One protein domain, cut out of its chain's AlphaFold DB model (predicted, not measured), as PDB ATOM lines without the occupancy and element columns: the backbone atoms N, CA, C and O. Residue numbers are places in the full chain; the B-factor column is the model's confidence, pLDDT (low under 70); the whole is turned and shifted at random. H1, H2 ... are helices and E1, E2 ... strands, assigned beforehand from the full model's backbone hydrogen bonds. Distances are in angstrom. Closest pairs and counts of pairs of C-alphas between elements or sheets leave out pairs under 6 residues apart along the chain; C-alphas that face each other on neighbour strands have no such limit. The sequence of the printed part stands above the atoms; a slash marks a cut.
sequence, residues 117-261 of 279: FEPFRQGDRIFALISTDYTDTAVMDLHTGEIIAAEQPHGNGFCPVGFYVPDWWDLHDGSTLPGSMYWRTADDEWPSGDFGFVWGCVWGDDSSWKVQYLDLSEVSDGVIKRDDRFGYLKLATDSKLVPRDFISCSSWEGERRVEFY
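Overview. This is residues 117 to 261 of the 279 residues of an uncharacterized protein of Pseudonocardiales bacterium (UniProt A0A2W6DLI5). Two curved four-stranded sheets, E1 to E4 and E5 to E8, lie partly face to face as an incomplete sandwich, and the second is strongly twisted and curled. At one end the hairpin E9 and E10, with the small helices H1 and H2 near E9, lengthens the body, and the loop of residues 172 to 184 reaches farthest out there. The printed part has 145 residues, with the named elements in the order E1 E2 E3 E4 E5 H1 H2 E6 E7 E8 E9 E10; the sheets' orders are E1 - E2 - E3 - E4, E5 - E6 - E7 - E8 and E9 - E10, all antiparallel. The class is mostly strand, though only 64 residues, under half, are in named elements. The whole is compact, with a radius of gyration of the C-alphas of 15.9 A and spans of 53 by 35 by 27 A.

Arrangement. E1, residues 117 to 122, E2, residues 125 to 130, E3, residues 138 to 141, and E4, residues 147 to 150, form a meander, each strand the antiparallel neighbour of the one before. E1 and E2 are a hairpin with N 120 and O 127 2.8 A apart, within hydrogen-bond range. So are the N and O pairs of the next hairpins: N 128 and O 140, 2.8 A, for E2 and E3, and N 139 and O 149, 2.8 A, for E3 and E4. This sheet is only just strongly twisted, with C-alphas up to 4.1 A off its best plane. The second sheet begins with E5, residues 158 to 164, and goes on with E6, residues 195 to 202, E7, residues 210 to 215, and E8, residues 225 to 227. E6, E7 and E8 form a second meander. Within hydrogen-bond range are N 161 and O 199, 2.8 A, between E5 and E6; N 212 and O 198, 2.9 A, between E6 and E7; and N 215 and O 225, 2.8 A, between E7 and E8. The two sheets form a sandwich, two sheets face to face, with 9.2 A between the centres of the facing parts and best planes 11 degrees apart. The closest C-alphas of E1 and E5 are those of Glu 118 and Phe 163, 5.8 A. H1, residues 168 to 171, and H2, residues 185 to 188, are apart and are on neither of these two sheets. Both are too short for an O i to N i+4 pair; the one O i to N i+3 pair is within range in H1 but not in H2. E9, residues 247 to 252, and E10, residues 255 to 260, are a hairpin at 160 degrees, with N 250 and O 257 2.9 A apart, within hydrogen-bond range. The closest C-alphas of H2 and E9 are those of Asp 187 and Ser 251, 5.2 A.

Along the chain. E1 begins at C-alpha 117, (260.855, 376.548, 156.708), and is 16.1 A long, as is E2. E3 is 10.2 A, E4 7.3 A and E5 15.6 A long. H1 measures 5.7 A and H2 5.5 A. E6, the longest strand by residues, is 20.9 A long and bends by 53 degrees at residue 199. E7 is 16.4 A, E8 6.9 A, E9 17.0 A and E10 16.8 A long; E10 ends at C-alpha 260, (244.732, 364.012, 156.525).

Size, cuts and confidence. The C-alphas of Gly 155 and Met 181, the two farthest apart, are 52.9 A apart. The printed part has no cut. The long links are H1 to H2 with 13 residues and E8 to E9 with 19. The mean pLDDT of the printed part is 92.7, and residues 206 to 208 are under 70.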
ATOM      1  N   PHE A 117     261.155 375.194 156.232       96.81
ATOM      2  CA  PHE A 117     260.855 376.548 156.708       96.81
ATOM      3  C   PHE A 117     259.341 376.792 156.671       96.81
ATOM      4  O   PHE A 117     258.753 376.802 155.592       96.81
ATOM      5  N   GLU A 118     258.722 377.000 157.832       98.00
ATOM      6  CA  GLU A 118     257.295 377.338 157.961       98.00
ATOM      7  C   GLU A 118     257.134 378.512 158.933       98.00
ATOM      8  O   GLU A 118     257.247 378.320 160.148       98.00
ATOM      9  N   PRO A 119     256.903 379.738 158.430       98.44
ATOM     10  CA  PRO A 119     256.658 380.899 159.269       98.44
ATOM     11  C   PRO A 119     255.227 380.867 159.818       98.44
ATOM     12  O   PRO A 119     254.276 380.568 159.094       98.44
ATOM     13  N   PHE A 120     255.052 381.243 161.082       98.50
ATOM     14  CA  PHE A 120     253.756 381.233 161.758       98.50
ATOM     15  C   PHE A 120     253.630 382.362 162.779       98.50
ATOM     16  O   PHE A 120     254.621 382.955 163.204       98.50
ATOM     17  N   ARG A 121     252.394 382.689 163.159       97.56
ATOM     18  CA  ARG A 121     252.101 383.692 164.191       97.56
ATOM     19  C   ARG A 121     251.723 383.029 165.487       97.56
ATOM     20  O   ARG A 121     251.006 382.040 165.465       97.56
ATOM     21  N   GLN A 122     252.093 383.671 166.581       96.94
ATOM     22  CA  GLN A 122     251.541 383.387 167.893       96.94
ATOM     23  C   GLN A 122     251.396 384.720 168.631       96.94
ATOM     24  O   GLN A 122     252.380 385.343 169.032       96.94
ATOM     25  N   GLY A 123     250.155 385.202 168.724       93.62
ATOM     26  CA  GLY A 123     249.869 386.566 169.171       93.62
ATOM     27  C   GLY A 123     250.437 387.623 168.215       93.62
ATOM     28  O   GLY A 123     250.166 387.601 167.015       93.62
ATOM     29  N   ASP A 124     251.219 388.556 168.755       93.56
ATOM     30  CA  ASP A 124     251.880 389.644 168.022       93.56
ATOM     31  C   ASP A 124     253.267 389.268 167.472       93.56
ATOM     32  O   ASP A 124     253.879 390.046 166.733       93.56
ATOM     33  N   ARG A 125     253.760 388.068 167.799       96.44
ATOM     34  CA  ARG A 125     255.069 387.569 167.370       96.44
ATOM     35  C   ARG A 125     254.950 386.680 166.142       96.44
ATOM     36  O   ARG A 125     253.933 386.020 165.910       96.44
ATOM     37  N   ILE A 126     256.024 386.667 165.356       98.19
ATOM     38  CA  ILE A 126     256.166 385.793 164.195       98.19
ATOM     39  C   ILE A 126     257.391 384.916 164.407       98.19
ATOM     40  O   ILE A 126     258.504 385.406 164.598       98.19
ATOM     41  N   PHE A 127     257.160 383.617 164.342       98.62
ATOM     42  CA  PHE A 127     258.162 382.579 164.484       98.62
ATOM     43  C   PHE A 127     258.310 381.815 163.169       98.62
ATOM     44  O   PHE A 127     257.521 381.994 162.241       98.62
ATOM     45  N   ALA A 128     259.306 380.941 163.086       98.56
ATOM     46  CA  ALA A 128     259.405 379.950 162.029       98.56
ATOM     47  C   ALA A 128     259.834 378.597 162.584       98.56
ATOM     48  O   ALA A 128     260.794 378.521 163.352       98.56
ATOM     49  N   LEU A 129     259.152 377.534 162.152       98.62
ATOM     50  CA  LEU A 129     259.677 376.181 162.277       98.62
ATOM     51  C   LEU A 129     260.773 375.985 161.238       98.62
ATOM     52  O   LEU A 129     260.575 376.234 160.046       98.62
ATOM     53  N   ILE A 130     261.922 375.527 161.713       97.75
ATOM     54  CA  ILE A 130     263.093 375.195 160.913       97.75
ATOM     55  C   ILE A 130     263.650 373.845 161.363       97.75
ATOM     56  O   ILE A 130     263.248 373.293 162.385       97.75
ATOM     57  N   SER A 131     264.597 373.313 160.606       95.94
ATOM     58  CA  SER A 131     265.362 372.129 160.994       95.94
ATOM     59  C   SER A 131     266.826 372.391 160.669       95.94
ATOM     60  O   SER A 131     267.171 372.569 159.502       95.94
ATOM     61  N   THR A 132     267.660 372.520 161.701       94.38
ATOM     62  CA  THR A 132     269.096 372.840 161.596       94.38
ATOM     63  C   THR A 132     269.952 371.585 161.469       94.38
ATOM     64  O   THR A 132     270.974 371.578 160.777       94.38
ATOM     65  N   ASP A 133     269.501 370.505 162.093       92.94
ATOM     66  CA  ASP A 133     270.021 369.161 161.942       92.94
ATOM     67  C   ASP A 133     269.010 368.309 161.171       92.94
ATOM     68  O   ASP A 133     267.803 368.494 161.285       92.94
ATOM     69  N   TYR A 134     269.501 367.332 160.411       89.44
ATOM     70  CA  TYR A 134     268.668 366.365 159.695       89.44
ATOM     71  C   TYR A 134     267.610 365.682 160.577       89.44
ATOM     72  O   TYR A 134     266.639 365.157 160.049       89.44
ATOM     73  N   THR A 135     267.791 365.663 161.900       92.38
ATOM     74  CA  THR A 135     266.930 364.946 162.849       92.38
ATOM     75  C   THR A 135     266.251 365.817 163.909       92.38
ATOM     76  O   THR A 135     265.709 365.273 164.877       92.38
ATOM     77  N   ASP A 136     266.281 367.144 163.755       93.75
ATOM     78  CA  ASP A 136     265.687 368.085 164.710       93.75
ATOM     79  C   ASP A 136     264.620 368.999 164.100       93.75
ATOM     80  O   ASP A 136     264.593 369.277 162.901       93.75
ATOM     81  N   THR A 137     263.736 369.478 164.975       96.50
ATOM     82  CA  THR A 137     262.873 370.633 164.737       96.50
ATOM     83  C   THR A 137     263.280 371.741 165.698       96.50
ATOM     84  O   THR A 137     263.502 371.496 166.887       96.50
ATOM     85  N   ALA A 138     263.336 372.972 165.204       97.69
ATOM     86  CA  ALA A 138     263.614 374.154 166.000       97.69
ATOM     87  C   ALA A 138     262.663 375.299 165.648       97.69
ATOM     88  O   ALA A 138     262.064 375.329 164.572       97.69
ATOM     89  N   VAL A 139     262.532 376.251 166.567       98.56
ATOM     90  CA  VAL A 139     261.747 377.470 166.399       98.56
ATOM     91  C   VAL A 139     262.674 378.672 166.428       98.56
ATOM     92  O   VAL A 139     263.400 378.889 167.400       98.56
ATOM     93  N   MET A 140     262.617 379.465 165.367       98.56
ATOM     94  CA  MET A 140     263.313 380.738 165.241       98.56
ATOM     95  C   MET A 140     262.342 381.895 165.475       98.56
ATOM     96  O   MET A 140     261.251 381.909 164.909       98.56
ATOM     97  N   ASP A 141     262.742 382.886 166.267       98.44
ATOM     98  CA  ASP A 141     262.064 384.182 166.332       98.44
ATOM     99  C   ASP A 141     262.497 385.039 165.139       98.44
ATOM    100  O   ASP A 141     263.668 385.391 165.012       98.44
ATOM    101  N   LEU A 142     261.561 385.386 164.252       98.12
ATOM    102  CA  LEU A 142     261.871 386.165 163.049       98.12
ATOM    103  C   LEU A 142     262.121 387.651 163.339       98.12
ATOM    104  O   LEU A 142     262.569 388.374 162.451       98.12
ATOM    105  N   HIS A 143     261.836 388.124 164.556       96.88
ATOM    106  CA  HIS A 143     262.195 389.470 164.984       96.88
ATOM    107  C   HIS A 143     263.674 389.573 165.371       96.88
ATOM    108  O   HIS A 143     264.328 390.556 165.020       96.88
ATOM    109  N   THR A 144     264.198 388.581 166.094       97.50
ATOM    110  CA  THR A 144     265.588 388.586 166.589       97.50
ATOM    111  C   THR A 144     266.541 387.784 165.707       97.50
ATOM    112  O   THR A 144     267.748 388.015 165.741       97.50
ATOM    113  N   GLY A 145     266.013 386.846 164.919       97.75
ATOM    114  CA  GLY A 145     266.778 385.849 164.174       97.75
ATOM    115  C   GLY A 145     267.351 384.730 165.050       97.75
ATOM    116  O   GLY A 145     268.134 383.920 164.558       97.75
ATOM    117  N   GLU A 146     266.989 384.672 166.333       98.19
ATOM    118  CA  GLU A 146     267.505 383.680 167.276       98.19
ATOM    119  C   GLU A 146     266.655 382.405 167.274       98.19
ATOM    120  O   GLU A 146     265.429 382.449 167.164       98.19
ATOM    121  N   ILE A 147     267.312 381.256 167.445       98.31
ATOM    122  CA  ILE A 147     266.637 379.988 167.729       98.31
ATOM    123  C   ILE A 147     266.284 379.974 169.215       98.31
ATOM    124  O   ILE A 147     267.177 379.983 170.062       98.31
ATOM    125  N   ILE A 148     264.989 379.956 169.521       98.25
ATOM    126  CA  ILE A 148     264.473 380.093 170.889       98.25
ATOM    127  C   ILE A 148     264.035 378.763 171.503       98.25
ATOM    128  O   ILE A 148     264.048 378.630 172.720       98.25
ATOM    129  N   ALA A 149     263.696 377.770 170.679       98.00
ATOM    130  CA  ALA A 149     263.351 376.417 171.106       98.00
ATOM    131  C   ALA A 149     263.918 375.413 170.099       98.00
ATOM    132  O   ALA A 149     263.901 375.677 168.899       98.00
ATOM    133  N   ALA A 150     264.409 374.267 170.561       97.12
ATOM    134  CA  ALA A 150     264.892 373.207 169.681       97.12
ATOM    135  C   ALA A 150     264.783 371.840 170.353       97.12
ATOM    136  O   ALA A 150     265.019 371.697 171.556       97.12
ATOM    137  N   GLU A 151     264.462 370.829 169.557       95.44
ATOM    138  CA  GLU A 151     264.645 369.440 169.952       95.44
ATOM    139  C   GLU A 151     266.141 369.094 170.015       95.44
ATOM    140  O   GLU A 151     266.977 369.729 169.374       95.44
ATOM    141  N   GLN A 152     266.495 368.065 170.785       92.75
ATOM    142  CA  GLN A 152     267.848 367.515 170.729       92.75
ATOM    143  C   GLN A 152     267.966 366.584 169.511       92.75
ATOM    144  O   GLN A 152     267.150 365.668 169.386       92.75
ATOM    145  N   PRO A 153     268.977 366.764 168.641       89.50
ATOM    146  CA  PRO A 153     269.228 365.842 167.539       89.50
ATOM    147  C   PRO A 153     269.462 364.412 168.031       89.50
ATOM    148  O   PRO A 153     270.112 364.176 169.058       89.50
ATOM    149  N   HIS A 154     268.984 363.430 167.270       85.38
ATOM    150  CA  HIS A 154     269.108 362.017 167.617       85.38
ATOM    151  C   HIS A 154     269.438 361.177 166.385       85.38
ATOM    152  O   HIS A 154     268.791 361.293 165.355       85.38
ATOM    153  N   GLY A 155     270.391 360.245 166.501       82.69
ATOM    154  CA  GLY A 155     270.843 359.426 165.363       82.69
ATOM    155  C   GLY A 155     269.778 358.509 164.740       82.69
ATOM    156  O   GLY A 155     269.945 358.087 163.605       82.69
ATOM    157  N   ASN A 156     268.687 358.233 165.462       81.94
ATOM    158  CA  ASN A 156     267.491 357.542 164.956       81.94
ATOM    159  C   ASN A 156     266.258 358.461 165.014       81.94
ATOM    160  O   ASN A 156     265.143 358.013 165.279       81.94
ATOM    161  N   GLY A 157     266.489 359.767 164.893       85.81
ATOM    162  CA  GLY A 157     265.458 360.778 164.985       85.81
ATOM    163  C   GLY A 157     264.544 360.790 163.765       85.81
ATOM    164  O   GLY A 157     264.680 360.022 162.809       85.81
ATOM    165  N   PHE A 158     263.577 361.686 163.839       89.62
ATOM    166  CA  PHE A 158     262.669 361.970 162.746       89.62
ATOM    167  C   PHE A 158     263.320 363.006 161.844       89.62
ATOM    168  O   PHE A 158     263.834 363.990 162.358       89.62
ATOM    169  N   CYS A 159     263.281 362.788 160.538       91.25
ATOM    170  CA  CYS A 159     263.789 363.709 159.537       91.25
ATOM    171  C   CYS A 159     262.652 364.568 158.984       91.25
ATOM    172  O   CYS A 159     261.828 364.041 158.229       91.25
ATOM    173  N   PRO A 160     262.570 365.866 159.331       93.06
ATOM    174  CA  PRO A 160     261.543 366.747 158.798       93.06
ATOM    175  C   PRO A 160     261.718 366.982 157.296       93.06
ATOM    176  O   PRO A 160     262.762 367.421 156.825       93.06
ATOM    177  N   VAL A 161     260.648 366.744 156.545       91.06
ATOM    178  CA  VAL A 161     260.493 367.060 155.116       91.06
ATOM    179  C   VAL A 161     259.727 368.361 154.934       91.06
ATOM    180  O   VAL A 161     260.009 369.116 154.002       91.06
ATOM    181  N   GLY A 162     258.811 368.657 155.851       92.81
ATOM    182  CA  GLY A 162     258.174 369.955 155.937       92.81
ATOM    183  C   GLY A 162     257.321 370.103 157.186       92.81
ATOM    184  O   GLY A 162     257.189 369.183 157.999       92.81
ATOM    185  N   PHE A 163     256.776 371.304 157.326       96.31
ATOM    186  CA  PHE A 163     256.022 371.741 158.487       96.31
ATOM    187  C   PHE A 163     254.724 372.418 158.063       96.31
ATOM    188  O   PHE A 163     254.607 372.926 156.947       96.31
ATOM    189  N   TYR A 164     253.753 372.432 158.968       97.50
ATOM    190  CA  TYR A 164     252.525 373.194 158.801       97.50
ATOM    191  C   TYR A 164     252.016 373.685 160.147       97.50
ATOM    192  O   TYR A 164     251.747 372.881 161.037       97.50
ATOM    193  N   VAL A 165     251.851 374.997 160.281       98.19
ATOM    194  CA  VAL A 165     251.196 375.616 161.438       98.19
ATOM    195  C   VAL A 165     249.980 376.374 160.928       98.19
ATOM    196  O   VAL A 165     250.170 377.401 160.281       98.19
ATOM    197  N   PRO A 166     248.744 375.902 161.167       97.88
ATOM    198  CA  PRO A 166     247.548 376.570 160.666       97.88
ATOM    199  C   PRO A 166     247.499 378.055 161.065       97.88
ATOM    200  O   PRO A 166     247.578 378.385 162.248       97.88
ATOM    201  N   ASP A 167     247.355 378.946 160.081       97.62
ATOM    202  CA  ASP A 167     247.076 380.367 160.304       97.62
ATOM    203  C   ASP A 167     245.561 380.595 160.304       97.62
ATOM    204  O   ASP A 167     244.797 379.846 159.694       97.62
ATOM    205  N   TRP A 168     245.111 381.666 160.955       97.56
ATOM    206  CA  TRP A 168     243.697 382.037 160.972       97.56
ATOM    207  C   TRP A 168     243.095 382.135 159.565       97.56
ATOM    208  O   TRP A 168     241.998 381.640 159.318       97.56
ATOM    209  N   TRP A 169     243.843 382.689 158.606       96.88
ATOM    210  CA  TRP A 169     243.390 382.821 157.219       96.88
ATOM    211  C   TRP A 169     243.381 381.512 156.422       96.88
ATOM    212  O   TRP A 169     242.882 381.512 155.296       96.88
ATOM    213  N   ASP A 170     243.925 380.418 156.962       96.00
ATOM    214  CA  ASP A 170     243.796 379.097 156.340       96.00
ATOM    215  C   ASP A 170     242.407 378.495 156.601       96.00
ATOM    216  O   ASP A 170     241.911 377.720 155.784       96.00
ATOM    217  N   LEU A 171     241.785 378.846 157.732       95.88
ATOM    218  CA  LEU A 171     240.527 378.259 158.200       95.88
ATOM    219  C   LEU A 171     239.334 379.200 158.037       95.88
ATOM    220  O   LEU A 171     238.199 378.740 157.921       95.88
ATOM    221  N   HIS A 172     239.594 380.506 157.997       96.19
ATOM    222  CA  HIS A 172     238.568 381.539 158.001       96.19
ATOM    223  C   HIS A 172     238.689 382.462 156.794       96.19
ATOM    224  O   HIS A 172     239.776 382.858 156.374       96.19
ATOM    225  N   ASP A 173     237.541 382.871 156.257       94.62
ATOM    226  CA  ASP A 173     237.450 383.795 155.121       94.62
ATOM    227  C   ASP A 173     237.175 385.253 155.539       94.62
ATOM    228  O   ASP A 173     237.172 386.158 154.701       94.62
ATOM    229  N   GLY A 174     236.966 385.505 156.837       93.31
ATOM    230  CA  GLY A 174     236.624 386.827 157.365       93.31
ATOM    231  C   GLY A 174     235.157 387.229 157.217       93.31
ATOM    232  O   GLY A 174     234.844 388.406 157.419       93.31
ATOM    233  N   SER A 175     234.266 386.299 156.856       92.19
ATOM    234  CA  SER A 175     232.834 386.571 156.677       92.19
ATOM    235  C   SER A 175     232.053 386.655 157.995       92.19
ATOM    236  O   SER A 175     231.171 387.513 158.121       92.19
ATOM    237  N   THR A 176     232.392 385.833 158.990       95.12
ATOM    238  CA  THR A 176     231.864 385.927 160.362       95.12
ATOM    239  C   THR A 176     232.651 386.988 161.122       95.12
ATOM    240  O   THR A 176     233.874 386.921 161.174       95.12
ATOM    241  N   LEU A 177     231.978 387.996 161.688       96.12
ATOM    242  CA  LEU A 177     232.651 389.106 162.379       96.12
ATOM    243  C   LEU A 177     232.568 388.961 163.910       96.12
ATOM    244  O   LEU A 177     231.524 388.520 164.409       96.12
ATOM    245  N   PRO A 178     233.603 389.396 164.658       96.69
ATOM    246  CA  PRO A 178     233.605 389.405 166.119       96.69
ATOM    247  C   PRO A 178     232.388 390.123 166.692       96.69
ATOM    248  O   PRO A 178     232.065 391.239 166.286       96.69
ATOM    249  N   GLY A 179     231.703 389.470 167.631       95.75
ATOM    250  CA  GLY A 179     230.494 389.994 168.273       95.75
ATOM    251  C   GLY A 179     229.192 389.766 167.500       95.75
ATOM    252  O   GLY A 179     228.123 390.053 168.036       95.75
ATOM    253  N   SER A 180     229.243 389.233 166.273       96.69
ATOM    254  CA  SER A 180     228.032 388.781 165.573       96.69
ATOM    255  C   SER A 180     227.358 387.621 166.319       96.69
ATOM    256  O   SER A 180     228.000 386.896 167.076       96.69
ATOM    257  N   MET A 181     226.063 387.400 166.082       96.81
ATOM    258  CA  MET A 181     225.288 386.305 166.685       96.81
ATOM    259  C   MET A 181     225.861 384.917 166.358       96.81
ATOM    260  O   MET A 181     225.610 383.959 167.089       96.81
ATOM    261  N   TYR A 182     226.605 384.803 165.258       95.44
ATOM    262  CA  TYR A 182     227.239 383.561 164.826       95.44
ATOM    263  C   TYR A 182     228.700 383.436 165.256       95.44
ATOM    264  O   TYR A 182     229.267 382.369 165.046       95.44
ATOM    265  N   TRP A 183     229.279 384.471 165.875       96.88
ATOM    266  CA  TRP A 183     230.639 384.415 166.402       96.88
ATOM    267  C   TRP A 183     230.711 383.492 167.617       96.88
ATOM    268  O   TRP A 183     230.015 383.680 168.618       96.88
ATOM    269  N   ARG A 184     231.598 382.511 167.547       96.31
ATOM    270  CA  ARG A 184     231.903 381.535 168.582       96.31
ATOM    271  C   ARG A 184     233.369 381.690 168.937       96.31
ATOM    272  O   ARG A 184     234.226 381.165 168.244       96.31
ATOM    273  N   THR A 185     233.660 382.344 170.059       95.38
ATOM    274  CA  THR A 185     235.035 382.564 170.546       95.38
ATOM    275  C   THR A 185     235.908 381.305 170.487       95.38
ATOM    276  O   THR A 185     237.054 381.381 170.070       95.38
ATOM    277  N   ALA A 186     235.375 380.132 170.846       94.44
ATOM    278  CA  ALA A 186     236.145 378.885 170.825       94.44
ATOM    279  C   ALA A 186     236.539 378.400 169.413       94.44
ATOM    280  O   ALA A 186     237.555 377.722 169.282       94.44
ATOM    281  N   ASP A 187     235.751 378.735 168.386       96.19
ATOM    282  CA  ASP A 187     235.933 378.253 167.012       96.19
ATOM    283  C   ASP A 187     236.545 379.336 166.105       96.19
ATOM    284  O   ASP A 187     237.473 379.063 165.346       96.19
ATOM    285  N   ASP A 188     236.054 380.574 166.207       96.88
ATOM    286  CA  ASP A 188     236.392 381.681 165.309       96.88
ATOM    287  C   ASP A 188     237.654 382.453 165.724       96.88
ATOM    288  O   ASP A 188     238.182 383.228 164.931       96.88
ATOM    289  N   GLU A 189     238.169 382.264 166.944       96.44
ATOM    290  CA  GLU A 189     239.455 382.850 167.382       96.44
ATOM    291  C   GLU A 189     240.628 381.870 167.221       96.44
ATOM    292  O   GLU A 189     241.791 382.245 167.365       96.44
ATOM    293  N   TRP A 190     240.333 380.609 166.896       96.56
ATOM    294  CA  TRP A 190     241.310 379.553 166.641       96.56
ATOM    295  C   TRP A 190     241.587 379.436 165.134       96.56
ATOM    296  O   TRP A 190     240.659 379.613 164.348       96.56
ATOM    297  N   PRO A 191     242.806 379.092 164.677       96.81
ATOM    298  CA  PRO A 191     244.016 378.732 165.417       96.81
ATOM    299  C   PRO A 191     244.826 379.936 165.905       96.81
ATOM    300  O   PRO A 191     244.771 381.022 165.333       96.81
ATOM    301  N   SER A 192     245.623 379.708 166.956       96.31
ATOM    302  CA  SER A 192     246.466 380.733 167.596       96.31
ATOM    303  C   SER A 192     247.974 380.530 167.386       96.31
ATOM    304  O   SER A 192     248.777 381.257 167.965       96.31
ATOM    305  N   GLY A 193     248.351 379.533 166.574       97.62
ATOM    306  CA  GLY A 193     249.742 379.107 166.377       97.62
ATOM    307  C   GLY A 193     250.335 378.312 167.542       97.62
ATOM    308  O   GLY A 193     251.549 378.196 167.652       97.62
ATOM    309  N   ASP A 194     249.487 377.769 168.416       98.00
ATOM    310  CA  ASP A 194     249.838 376.943 169.578       98.00
ATOM    311  C   ASP A 194     250.132 375.477 169.225       98.00
ATOM    312  O   ASP A 194     250.527 374.693 170.085       98.00
ATOM    313  N   PHE A 195     249.962 375.090 167.961       98.44
ATOM    314  CA  PHE A 195     250.253 373.747 167.483       98.44
ATOM    315  C   PHE A 195     250.653 373.747 166.014       98.44
ATOM    316  O   PHE A 195     250.315 374.657 165.259       98.44
ATOM    317  N   GLY A 196     251.307 372.675 165.594       98.00
ATOM    318  CA  GLY A 196     251.606 372.432 164.196       98.00
ATOM    319  C   GLY A 196     251.771 370.957 163.893       98.00
ATOM    320  O   GLY A 196     251.515 370.079 164.721       98.00
ATOM    321  N   PHE A 197     252.231 370.697 162.684       97.38
ATOM    322  CA  PHE A 197     252.531 369.371 162.188       97.38
ATOM    323  C   PHE A 197     253.910 369.376 161.559       97.38
ATOM    324  O   PHE A 197     254.316 370.346 160.916       97.38
ATOM    325  N   VAL A 198     254.596 368.255 161.706       95.06
ATOM    326  CA  VAL A 198     255.788 367.931 160.935       95.06
ATOM    327  C   VAL A 198     255.526 366.635 160.191       95.06
ATOM    328  O   VAL A 198     254.932 365.708 160.747       95.06
ATOM    329  N   TRP A 199     255.955 366.559 158.935       93.19
ATOM    330  CA  TRP A 199     255.985 365.293 158.214       93.19
ATOM    331  C   TRP A 199     257.377 364.982 157.693       93.19
ATOM    332  O   TRP A 199     258.179 365.882 157.453       93.19
ATOM    333  N   GLY A 200     257.651 363.694 157.520       90.56
ATOM    334  CA  GLY A 200     258.935 363.201 157.045       90.56
ATOM    335  C   GLY A 200     259.173 361.748 157.431       90.56
ATOM    336  O   GLY A 200     258.222 361.044 157.763       90.56
ATOM    337  N   CYS A 201     260.410 361.271 157.353       86.44
ATOM    338  CA  CYS A 201     260.728 359.866 157.604       86.44
ATOM    339  C   CYS A 201     261.356 359.647 158.983       86.44
ATOM    340  O   CYS A 201     261.935 360.548 159.588       86.44
ATOM    341  N   VAL A 202     261.259 358.419 159.489       83.25
ATOM    342  CA  VAL A 202     262.127 357.975 160.587       83.25
ATOM    343  C   VAL A 202     263.386 357.412 159.954       83.25
ATOM    344  O   VAL A 202     263.304 356.749 158.923       83.25
ATOM    345  N   TRP A 203     264.547 357.665 160.554       77.38
ATOM    346  CA  TRP A 203     265.805 357.133 160.040       77.38
ATOM    347  C   TRP A 203     265.724 355.621 159.752       77.38
ATOM    348  O   TRP A 203     265.394 354.833 160.641       77.38
ATOM    349  N   GLY A 204     266.025 355.229 158.509       74.31
ATOM    350  CA  GLY A 204     265.952 353.840 158.037       74.31
ATOM    351  C   GLY A 204     264.598 353.405 157.458       74.31
ATOM    352  O   GLY A 204     264.478 352.257 157.042       74.31
ATOM    353  N   ASP A 205     263.604 354.295 157.410       74.19
ATOM    354  CA  ASP A 205     262.273 354.095 156.818       74.19
ATOM    355  C   ASP A 205     262.052 355.138 155.709       74.19
ATOM    356  O   ASP A 205     261.331 356.120 155.875       74.19
ATOM    357  N   ASP A 206     262.750 354.951 154.584       67.62
ATOM    358  CA  ASP A 206     262.781 355.910 153.469       67.62
ATOM    359  C   ASP A 206     261.579 355.778 152.511       67.62
ATOM    360  O   ASP A 206     261.439 356.569 151.577       67.62
ATOM    361  N   SER A 207     260.704 354.786 152.712       65.44
ATOM    362  CA  SER A 207     259.575 354.503 151.812       65.44
ATOM    363  C   SER A 207     258.302 355.280 152.160       65.44
ATOM    364  O   SER A 207     257.309 355.211 151.427       65.44
ATOM    365  N   SER A 208     258.303 356.045 153.260       69.19
ATOM    366  CA  SER A 208     257.079 356.640 153.784       69.19
ATOM    367  C   SER A 208     257.254 357.915 154.586       69.19
ATOM    368  O   SER A 208     258.290 358.166 155.202       69.19
ATOM    369  N   TRP A 209     256.211 358.745 154.570       79.19
ATOM    370  CA  TRP A 209     256.161 359.963 155.369       79.19
ATOM    371  C   TRP A 209     255.206 359.728 156.528       79.19
ATOM    372  O   TRP A 209     254.092 359.258 156.326       79.19
ATOM    373  N   LYS A 210     255.656 360.018 157.742       87.00
ATOM    374  CA  LYS A 210     254.870 359.992 158.974       87.00
ATOM    375  C   LYS A 210     254.514 361.421 159.325       87.00
ATOM    376  O   LYS A 210     255.307 362.319 159.064       87.00
ATOM    377  N   VAL A 211     253.353 361.623 159.936       91.88
ATOM    378  CA  VAL A 211     252.937 362.933 160.444       91.88
ATOM    379  C   VAL A 211     252.982 362.901 161.953       91.88
ATOM    380  O   VAL A 211     252.449 361.982 162.571       91.88
ATOM    381  N   GLN A 212     253.599 363.913 162.541       94.38
ATOM    382  CA  GLN A 212     253.663 364.077 163.982       94.38
ATOM    383  C   GLN A 212     253.105 365.432 164.389       94.38
ATOM    384  O   GLN A 212     253.162 366.406 163.634       94.38
ATOM    385  N   TYR A 213     252.525 365.457 165.582       97.12
ATOM    386  CA  TYR A 213     251.988 366.660 166.194       97.12
ATOM    387  C   TYR A 213     253.120 367.438 166.859       97.12
ATOM    388  O   TYR A 213     253.957 366.845 167.541       97.12
ATOM    389  N   LEU A 214     253.123 368.755 166.676       98.19
ATOM    390  CA  LEU A 214     253.982 369.686 167.396       98.19
ATOM    391  C   LEU A 214     253.130 370.493 168.376       98.19
ATOM    392  O   LEU A 214     252.201 371.187 167.963       98.19
ATOM    393  N   ASP A 215     253.469 370.423 169.658       98.19
ATOM    394  CA  ASP A 215     252.982 371.343 170.684       98.19
ATOM    395  C   ASP A 215     253.889 372.577 170.695       98.19
ATOM    396  O   ASP A 215     255.086 372.479 170.992       98.19
ATOM    397  N   LEU A 216     253.308 373.725 170.338       98.50
ATOM    398  CA  LEU A 216     253.983 375.020 170.238       98.50
ATOM    399  C   LEU A 216     253.486 376.005 171.310       98.50
ATOM    400  O   LEU A 216     253.805 377.196 171.270       98.50
ATOM    401  N   SER A 217     252.693 375.533 172.276       97.88
ATOM    402  CA  SER A 217     252.059 376.387 173.287       97.88
ATOM    403  C   SER A 217     253.053 377.051 174.247       97.88
ATOM    404  O   SER A 217     252.759 378.115 174.786       97.88
ATOM    405  N   GLU A 218     254.245 376.469 174.411       97.56
ATOM    406  CA  GLU A 218     255.300 376.921 175.331       97.56
ATOM    407  C   GLU A 218     256.567 377.408 174.587       97.56
ATOM    408  O   GLU A 218     257.661 377.473 175.153       97.56
ATOM    409  N   VAL A 219     256.444 377.781 173.307       97.31
ATOM    410  CA  VAL A 219     257.581 378.245 172.485       97.31
ATOM    411  C   VAL A 219     258.255 379.483 173.075       97.31
ATOM    412  O   VAL A 219     259.480 379.591 173.030       97.31
ATOM    413  N   SER A 220     257.488 380.401 173.670       94.81
ATOM    414  CA  SER A 220     258.041 381.590 174.335       94.81
ATOM    415  C   SER A 220     258.942 381.256 175.524       94.81
ATOM    416  O   SER A 220     259.809 382.060 175.860       94.81
ATOM    417  N   ASP A 221     258.751 380.077 176.117       96.56
ATOM    418  CA  ASP A 221     259.530 379.563 177.243       96.56
ATOM    419  C   ASP A 221     260.665 378.633 176.770       96.56
ATOM    420  O   ASP A 221     261.362 378.016 177.576       96.56
ATOM    421  N   GLY A 222     260.868 378.545 175.452       96.88
ATOM    422  CA  GLY A 222     261.902 377.737 174.815       96.88
ATOM    423  C   GLY A 222     261.567 376.251 174.717       96.88
ATOM    424  O   GLY A 222     262.468 375.424 174.561       96.88
ATOM    425  N   VAL A 223     260.283 375.896 174.810       97.69
ATOM    426  CA  VAL A 223     259.820 374.507 174.806       97.69
ATOM    427  C   VAL A 223     259.068 374.196 173.514       97.69
ATOM    428  O   VAL A 223     258.109 374.866 173.143       97.69
ATOM    429  N   ILE A 224     259.491 373.120 172.855       97.56
ATOM    430  CA  ILE A 224     258.775 372.461 171.764       97.56
ATOM    431  C   ILE A 224     258.631 370.986 172.130       97.56
ATOM    432  O   ILE A 224     259.581 370.371 172.624       97.56
ATOM    433  N   LYS A 225     257.444 370.413 171.923       97.25
ATOM    434  CA  LYS A 225     257.215 368.976 172.137       97.25
ATOM    435  C   LYS A 225     256.662 368.362 170.867       97.25
ATOM    436  O   LYS A 225     255.865 368.979 170.165       97.25
ATOM    437  N   ARG A 226     257.070 367.127 170.601       95.81
ATOM    438  CA  ARG A 226     256.621 366.350 169.453       95.81
ATOM    439  C   ARG A 226     256.094 365.004 169.910       95.81
ATOM    440  O   ARG A 226     256.711 364.354 170.752       95.81
ATOM    441  N   ASP A 227     254.968 364.588 169.344       94.88
ATOM    442  CA  ASP A 227     254.407 363.263 169.588       94.88
ATOM    443  C   ASP A 227     253.794 362.642 168.329       94.88
ATOM    444  O   ASP A 227     253.477 363.307 167.341       94.88
ATOM    445  N   ASP A 228     253.657 361.323 168.368       93.00
ATOM    446  CA  ASP A 228     253.219 360.467 167.276       93.00
ATOM    447  C   ASP A 228     251.761 360.010 167.430       93.00
ATOM    448  O   ASP A 228     251.403 358.922 166.978       93.00
ATOM    449  N   ARG A 229     250.881 360.839 168.019       93.94
ATOM    450  CA  ARG A 229     249.475 360.474 168.297       93.94
ATOM    451  C   ARG A 229     248.664 359.991 167.090       93.94
ATOM    452  O   ARG A 229     247.644 359.331 167.272       93.94
ATOM    453  N   PHE A 230     249.080 360.331 165.871       89.62
ATOM    454  CA  PHE A 230     248.416 359.908 164.634       89.62
ATOM    455  C   PHE A 230     248.991 358.611 164.048       89.62
ATOM    456  O   PHE A 230     248.453 358.079 163.078       89.62
ATOM    457  N   GLY A 231     250.067 358.086 164.637       83.69
ATOM    458  CA  GLY A 231     250.776 356.913 164.155       83.69
ATOM    459  C   GLY A 231     251.370 357.129 162.764       83.69
ATOM    460  O   GLY A 231     251.975 358.154 162.459       83.69
ATOM    461  N   TYR A 232     251.222 356.115 161.920       77.88
ATOM    462  CA  TYR A 232     251.786 356.093 160.580       77.88
ATOM    463  C   TYR A 232     250.739 356.511 159.543       77.88
ATOM    464  O   TYR A 232     249.710 355.850 159.397       77.88
ATOM    465  N   LEU A 233     251.015 357.589 158.803       81.44
ATOM    466  CA  LEU A 233     250.116 358.148 157.793       81.44
ATOM    467  C   LEU A 233     250.886 358.545 156.535       81.44
ATOM    468  O   LEU A 233     251.428 359.645 156.483       81.44
ATOM    469  N   LYS A 234     250.865 357.693 155.503       81.06
ATOM    470  CA  LYS A 234     251.444 358.007 154.190       81.06
ATOM    471  C   LYS A 234     250.654 359.136 153.517       81.06
ATOM    472  O   LYS A 234     249.629 358.900 152.876       81.06
ATOM    473  N   LEU A 235     251.105 360.369 153.718       80.19
ATOM    474  CA  LEU A 235     250.461 361.560 153.171       80.19
ATOM    475  C   LEU A 235     250.499 361.578 151.639       80.19
ATOM    476  O   LEU A 235     251.466 361.136 151.023       80.19
ATOM    477  N   ALA A 236     249.448 362.132 151.033       77.75
ATOM    478  CA  ALA A 236     249.346 362.356 149.592       77.75
ATOM    479  C   ALA A 236     250.177 363.572 149.170       77.75
ATOM    480  O   ALA A 236     249.659 364.587 148.713       77.75
ATOM    481  N   THR A 237     251.477 363.504 149.387       72.06
ATOM    482  CA  THR A 237     252.368 364.632 149.174       72.06
ATOM    483  C   THR A 237     252.925 364.663 147.761       72.06
ATOM    484  O   THR A 237     253.616 363.745 147.323       72.06
ATOM    485  N   ASP A 238     252.676 365.769 147.070       76.94
ATOM    486  CA  ASP A 238     253.263 366.106 145.777       76.94
ATOM    487  C   ASP A 238     253.930 367.478 145.917       76.94
ATOM    488  O   ASP A 238     253.417 368.356 146.604       76.94
ATOM    489  N   SER A 239     255.055 367.682 145.237       75.25
ATOM    490  CA  SER A 239     255.745 368.978 145.131       75.25
ATOM    491  C   SER A 239     254.857 370.170 144.729       75.25
ATOM    492  O   SER A 239     255.243 371.318 144.933       75.25
ATOM    493  N   LYS A 240     253.702 369.911 144.112       81.12
ATOM    494  CA  LYS A 240     252.718 370.911 143.681       81.12
ATOM    495  C   LYS A 240     251.667 371.220 144.740       81.12
ATOM    496  O   LYS A 240     250.938 372.193 144.570       81.12
ATOM    497  N   LEU A 241     251.545 370.376 145.760       83.50
ATOM    498  CA  LEU A 241     250.581 370.541 146.835       83.50
ATOM    499  C   LEU A 241     251.211 371.355 147.955       83.50
ATOM    500  O   LEU A 241     252.370 371.152 148.325       83.50
ATOM    501  N   VAL A 242     250.432 372.276 148.503       88.12
ATOM    502  CA  VAL A 242     250.797 372.990 149.726       88.12
ATOM    503  C   VAL A 242     250.236 372.246 150.938       88.12
ATOM    504  O   VAL A 242     249.286 371.479 150.792       88.12
ATOM    505  N   PRO A 243     250.764 372.460 152.155       89.50
ATOM    506  CA  PRO A 243     250.386 371.641 153.307       89.50
ATOM    507  C   PRO A 243     248.888 371.602 153.617       89.50
ATOM    508  O   PRO A 243     248.350 370.540 153.921       89.50
ATOM    509  N   ARG A 244     248.182 372.724 153.433       89.81
ATOM    510  CA  ARG A 244     246.719 372.799 153.594       89.81
ATOM    511  C   ARG A 244     245.923 371.924 152.617       89.81
ATOM    512  O   ARG A 244     244.756 371.652 152.870       89.81
ATOM    513  N   ASP A 245     246.529 371.490 151.511       89.00
ATOM    514  CA  ASP A 245     245.875 370.606 150.542       89.00
ATOM    515  C   ASP A 245     245.818 369.157 151.051       89.00
ATOM    516  O   ASP A 245     245.001 368.374 150.571       89.00
ATOM    517  N   PHE A 246     246.674 368.789 152.018       90.75
ATOM    518  CA  PHE A 246     246.725 367.439 152.586       90.75
ATOM    519  C   PHE A 246     246.614 367.369 154.120       90.75
ATOM    520  O   PHE A 246     246.463 366.270 154.659       90.75
ATOM    521  N   ILE A 247     246.610 368.507 154.820       94.44
ATOM    522  CA  ILE A 247     246.285 368.637 156.246       94.44
ATOM    523  C   ILE A 247     245.202 369.708 156.397       94.44
ATOM    524  O   ILE A 247     245.471 370.903 156.286       94.44
ATOM    525  N   SER A 248     243.976 369.282 156.688       95.44
ATOM    526  CA  SER A 248     242.842 370.177 156.924       95.44
ATOM    527  C   SER A 248     242.518 370.235 158.411       95.44
ATOM    528  O   SER A 248     242.492 369.212 159.092       95.44
ATOM    529  N   CYS A 249     242.290 371.437 158.927       97.06
ATOM    530  CA  CYS A 249     241.961 371.686 160.325       97.06
ATOM    531  C   CYS A 249     240.587 372.355 160.410       97.06
ATOM    532  O   CYS A 249     240.232 373.164 159.556       97.06
ATOM    533  N   SER A 250     239.810 372.026 161.437       96.69
ATOM    534  CA  SER A 250     238.510 372.651 161.701       96.69
ATOM    535  C   SER A 250     238.190 372.637 163.195       96.69
ATOM    536  O   SER A 250     238.752 371.837 163.945       96.69
ATOM    537  N   SER A 251     237.289 373.523 163.619       95.88
ATOM    538  CA  SER A 251     236.732 373.547 164.972       95.88
ATOM    539  C   SER A 251     235.217 373.687 164.897       95.88
ATOM    540  O   SER A 251     234.703 374.423 164.052       95.88
ATOM    541  N   TRP A 252     234.503 372.965 165.754       94.00
ATOM    542  CA  TRP A 252     233.065 373.133 165.918       94.00
ATOM    543  C   TRP A 252     232.659 372.907 167.366       94.00
ATOM    544  O   TRP A 252     232.882 371.829 167.911       94.00
ATOM    545  N   GLU A 253     232.022 373.907 167.973       93.25
ATOM    546  CA  GLU A 253     231.597 373.857 169.378       93.25
ATOM    547  C   GLU A 253     232.777 373.588 170.330       93.25
ATOM    548  O   GLU A 253     232.625 372.951 171.369       93.25
ATOM    549  N   GLY A 254     233.962 374.100 169.973       93.12
ATOM    550  CA  GLY A 254     235.211 373.930 170.716       93.12
ATOM    551  C   GLY A 254     235.928 372.598 170.476       93.12
ATOM    552  O   GLY A 254     237.058 372.431 170.938       93.12
ATOM    553  N   GLU A 255     235.320 371.664 169.743       95.31
ATOM    554  CA  GLU A 255     235.958 370.403 169.370       95.31
ATOM    555  C   GLU A 255     236.840 370.598 168.136       95.31
ATOM    556  O   GLU A 255     236.368 370.949 167.052       95.31
ATOM    557  N   ARG A 256     238.140 370.341 168.306       96.00
ATOM    558  CA  ARG A 256     239.157 370.505 167.262       96.00
ATOM    559  C   ARG A 256     239.306 369.217 166.467       96.00
ATOM    560  O   ARG A 256     239.475 368.136 167.033       96.00
ATOM    561  N   ARG A 257     239.324 369.334 165.144       96.44
ATOM    562  CA  ARG A 257     239.474 368.208 164.224       96.44
ATOM    563  C   ARG A 257     240.589 368.467 163.222       96.44
ATOM    564  O   ARG A 257     240.718 369.567 162.692       96.44
ATOM    565  N   VAL A 258     241.340 367.412 162.925       96.75
ATOM    566  CA  VAL A 258     242.277 367.354 161.803       96.75
ATOM    567  C   VAL A 258     241.860 366.238 160.845       96.75
ATOM    568  O   VAL A 258     241.423 365.167 161.274       96.75
ATOM    569  N   GLU A 259     241.974 366.495 159.550       95.75
ATOM    570  CA  GLU A 259     241.813 365.523 158.476       95.75
ATOM    571  C   GLU A 259     243.106 365.468 157.661       95.75
ATOM    572  O   GLU A 259     243.682 366.501 157.315       95.75
ATOM    573  N   PHE A 260     243.551 364.254 157.344       93.12
ATOM    574  CA  PHE A 260     244.732 364.012 156.525       93.12
ATOM    575  C   PHE A 260     244.318 363.389 155.199       93.12
ATOM    576  O   PHE A 260     243.572 362.406 155.175       93.12
ATOM    577  N   TYR A 261     244.845 363.919 154.102       90.81
ATOM    578  CA  TYR A 261     244.698 363.306 152.790       90.81
ATOM    579  C   TYR A 261     245.883 362.372 152.562       90.81
ATOM    580  O   TYR A 261     247.043 362.790 152.557       90.81
TER     581      TYR A 261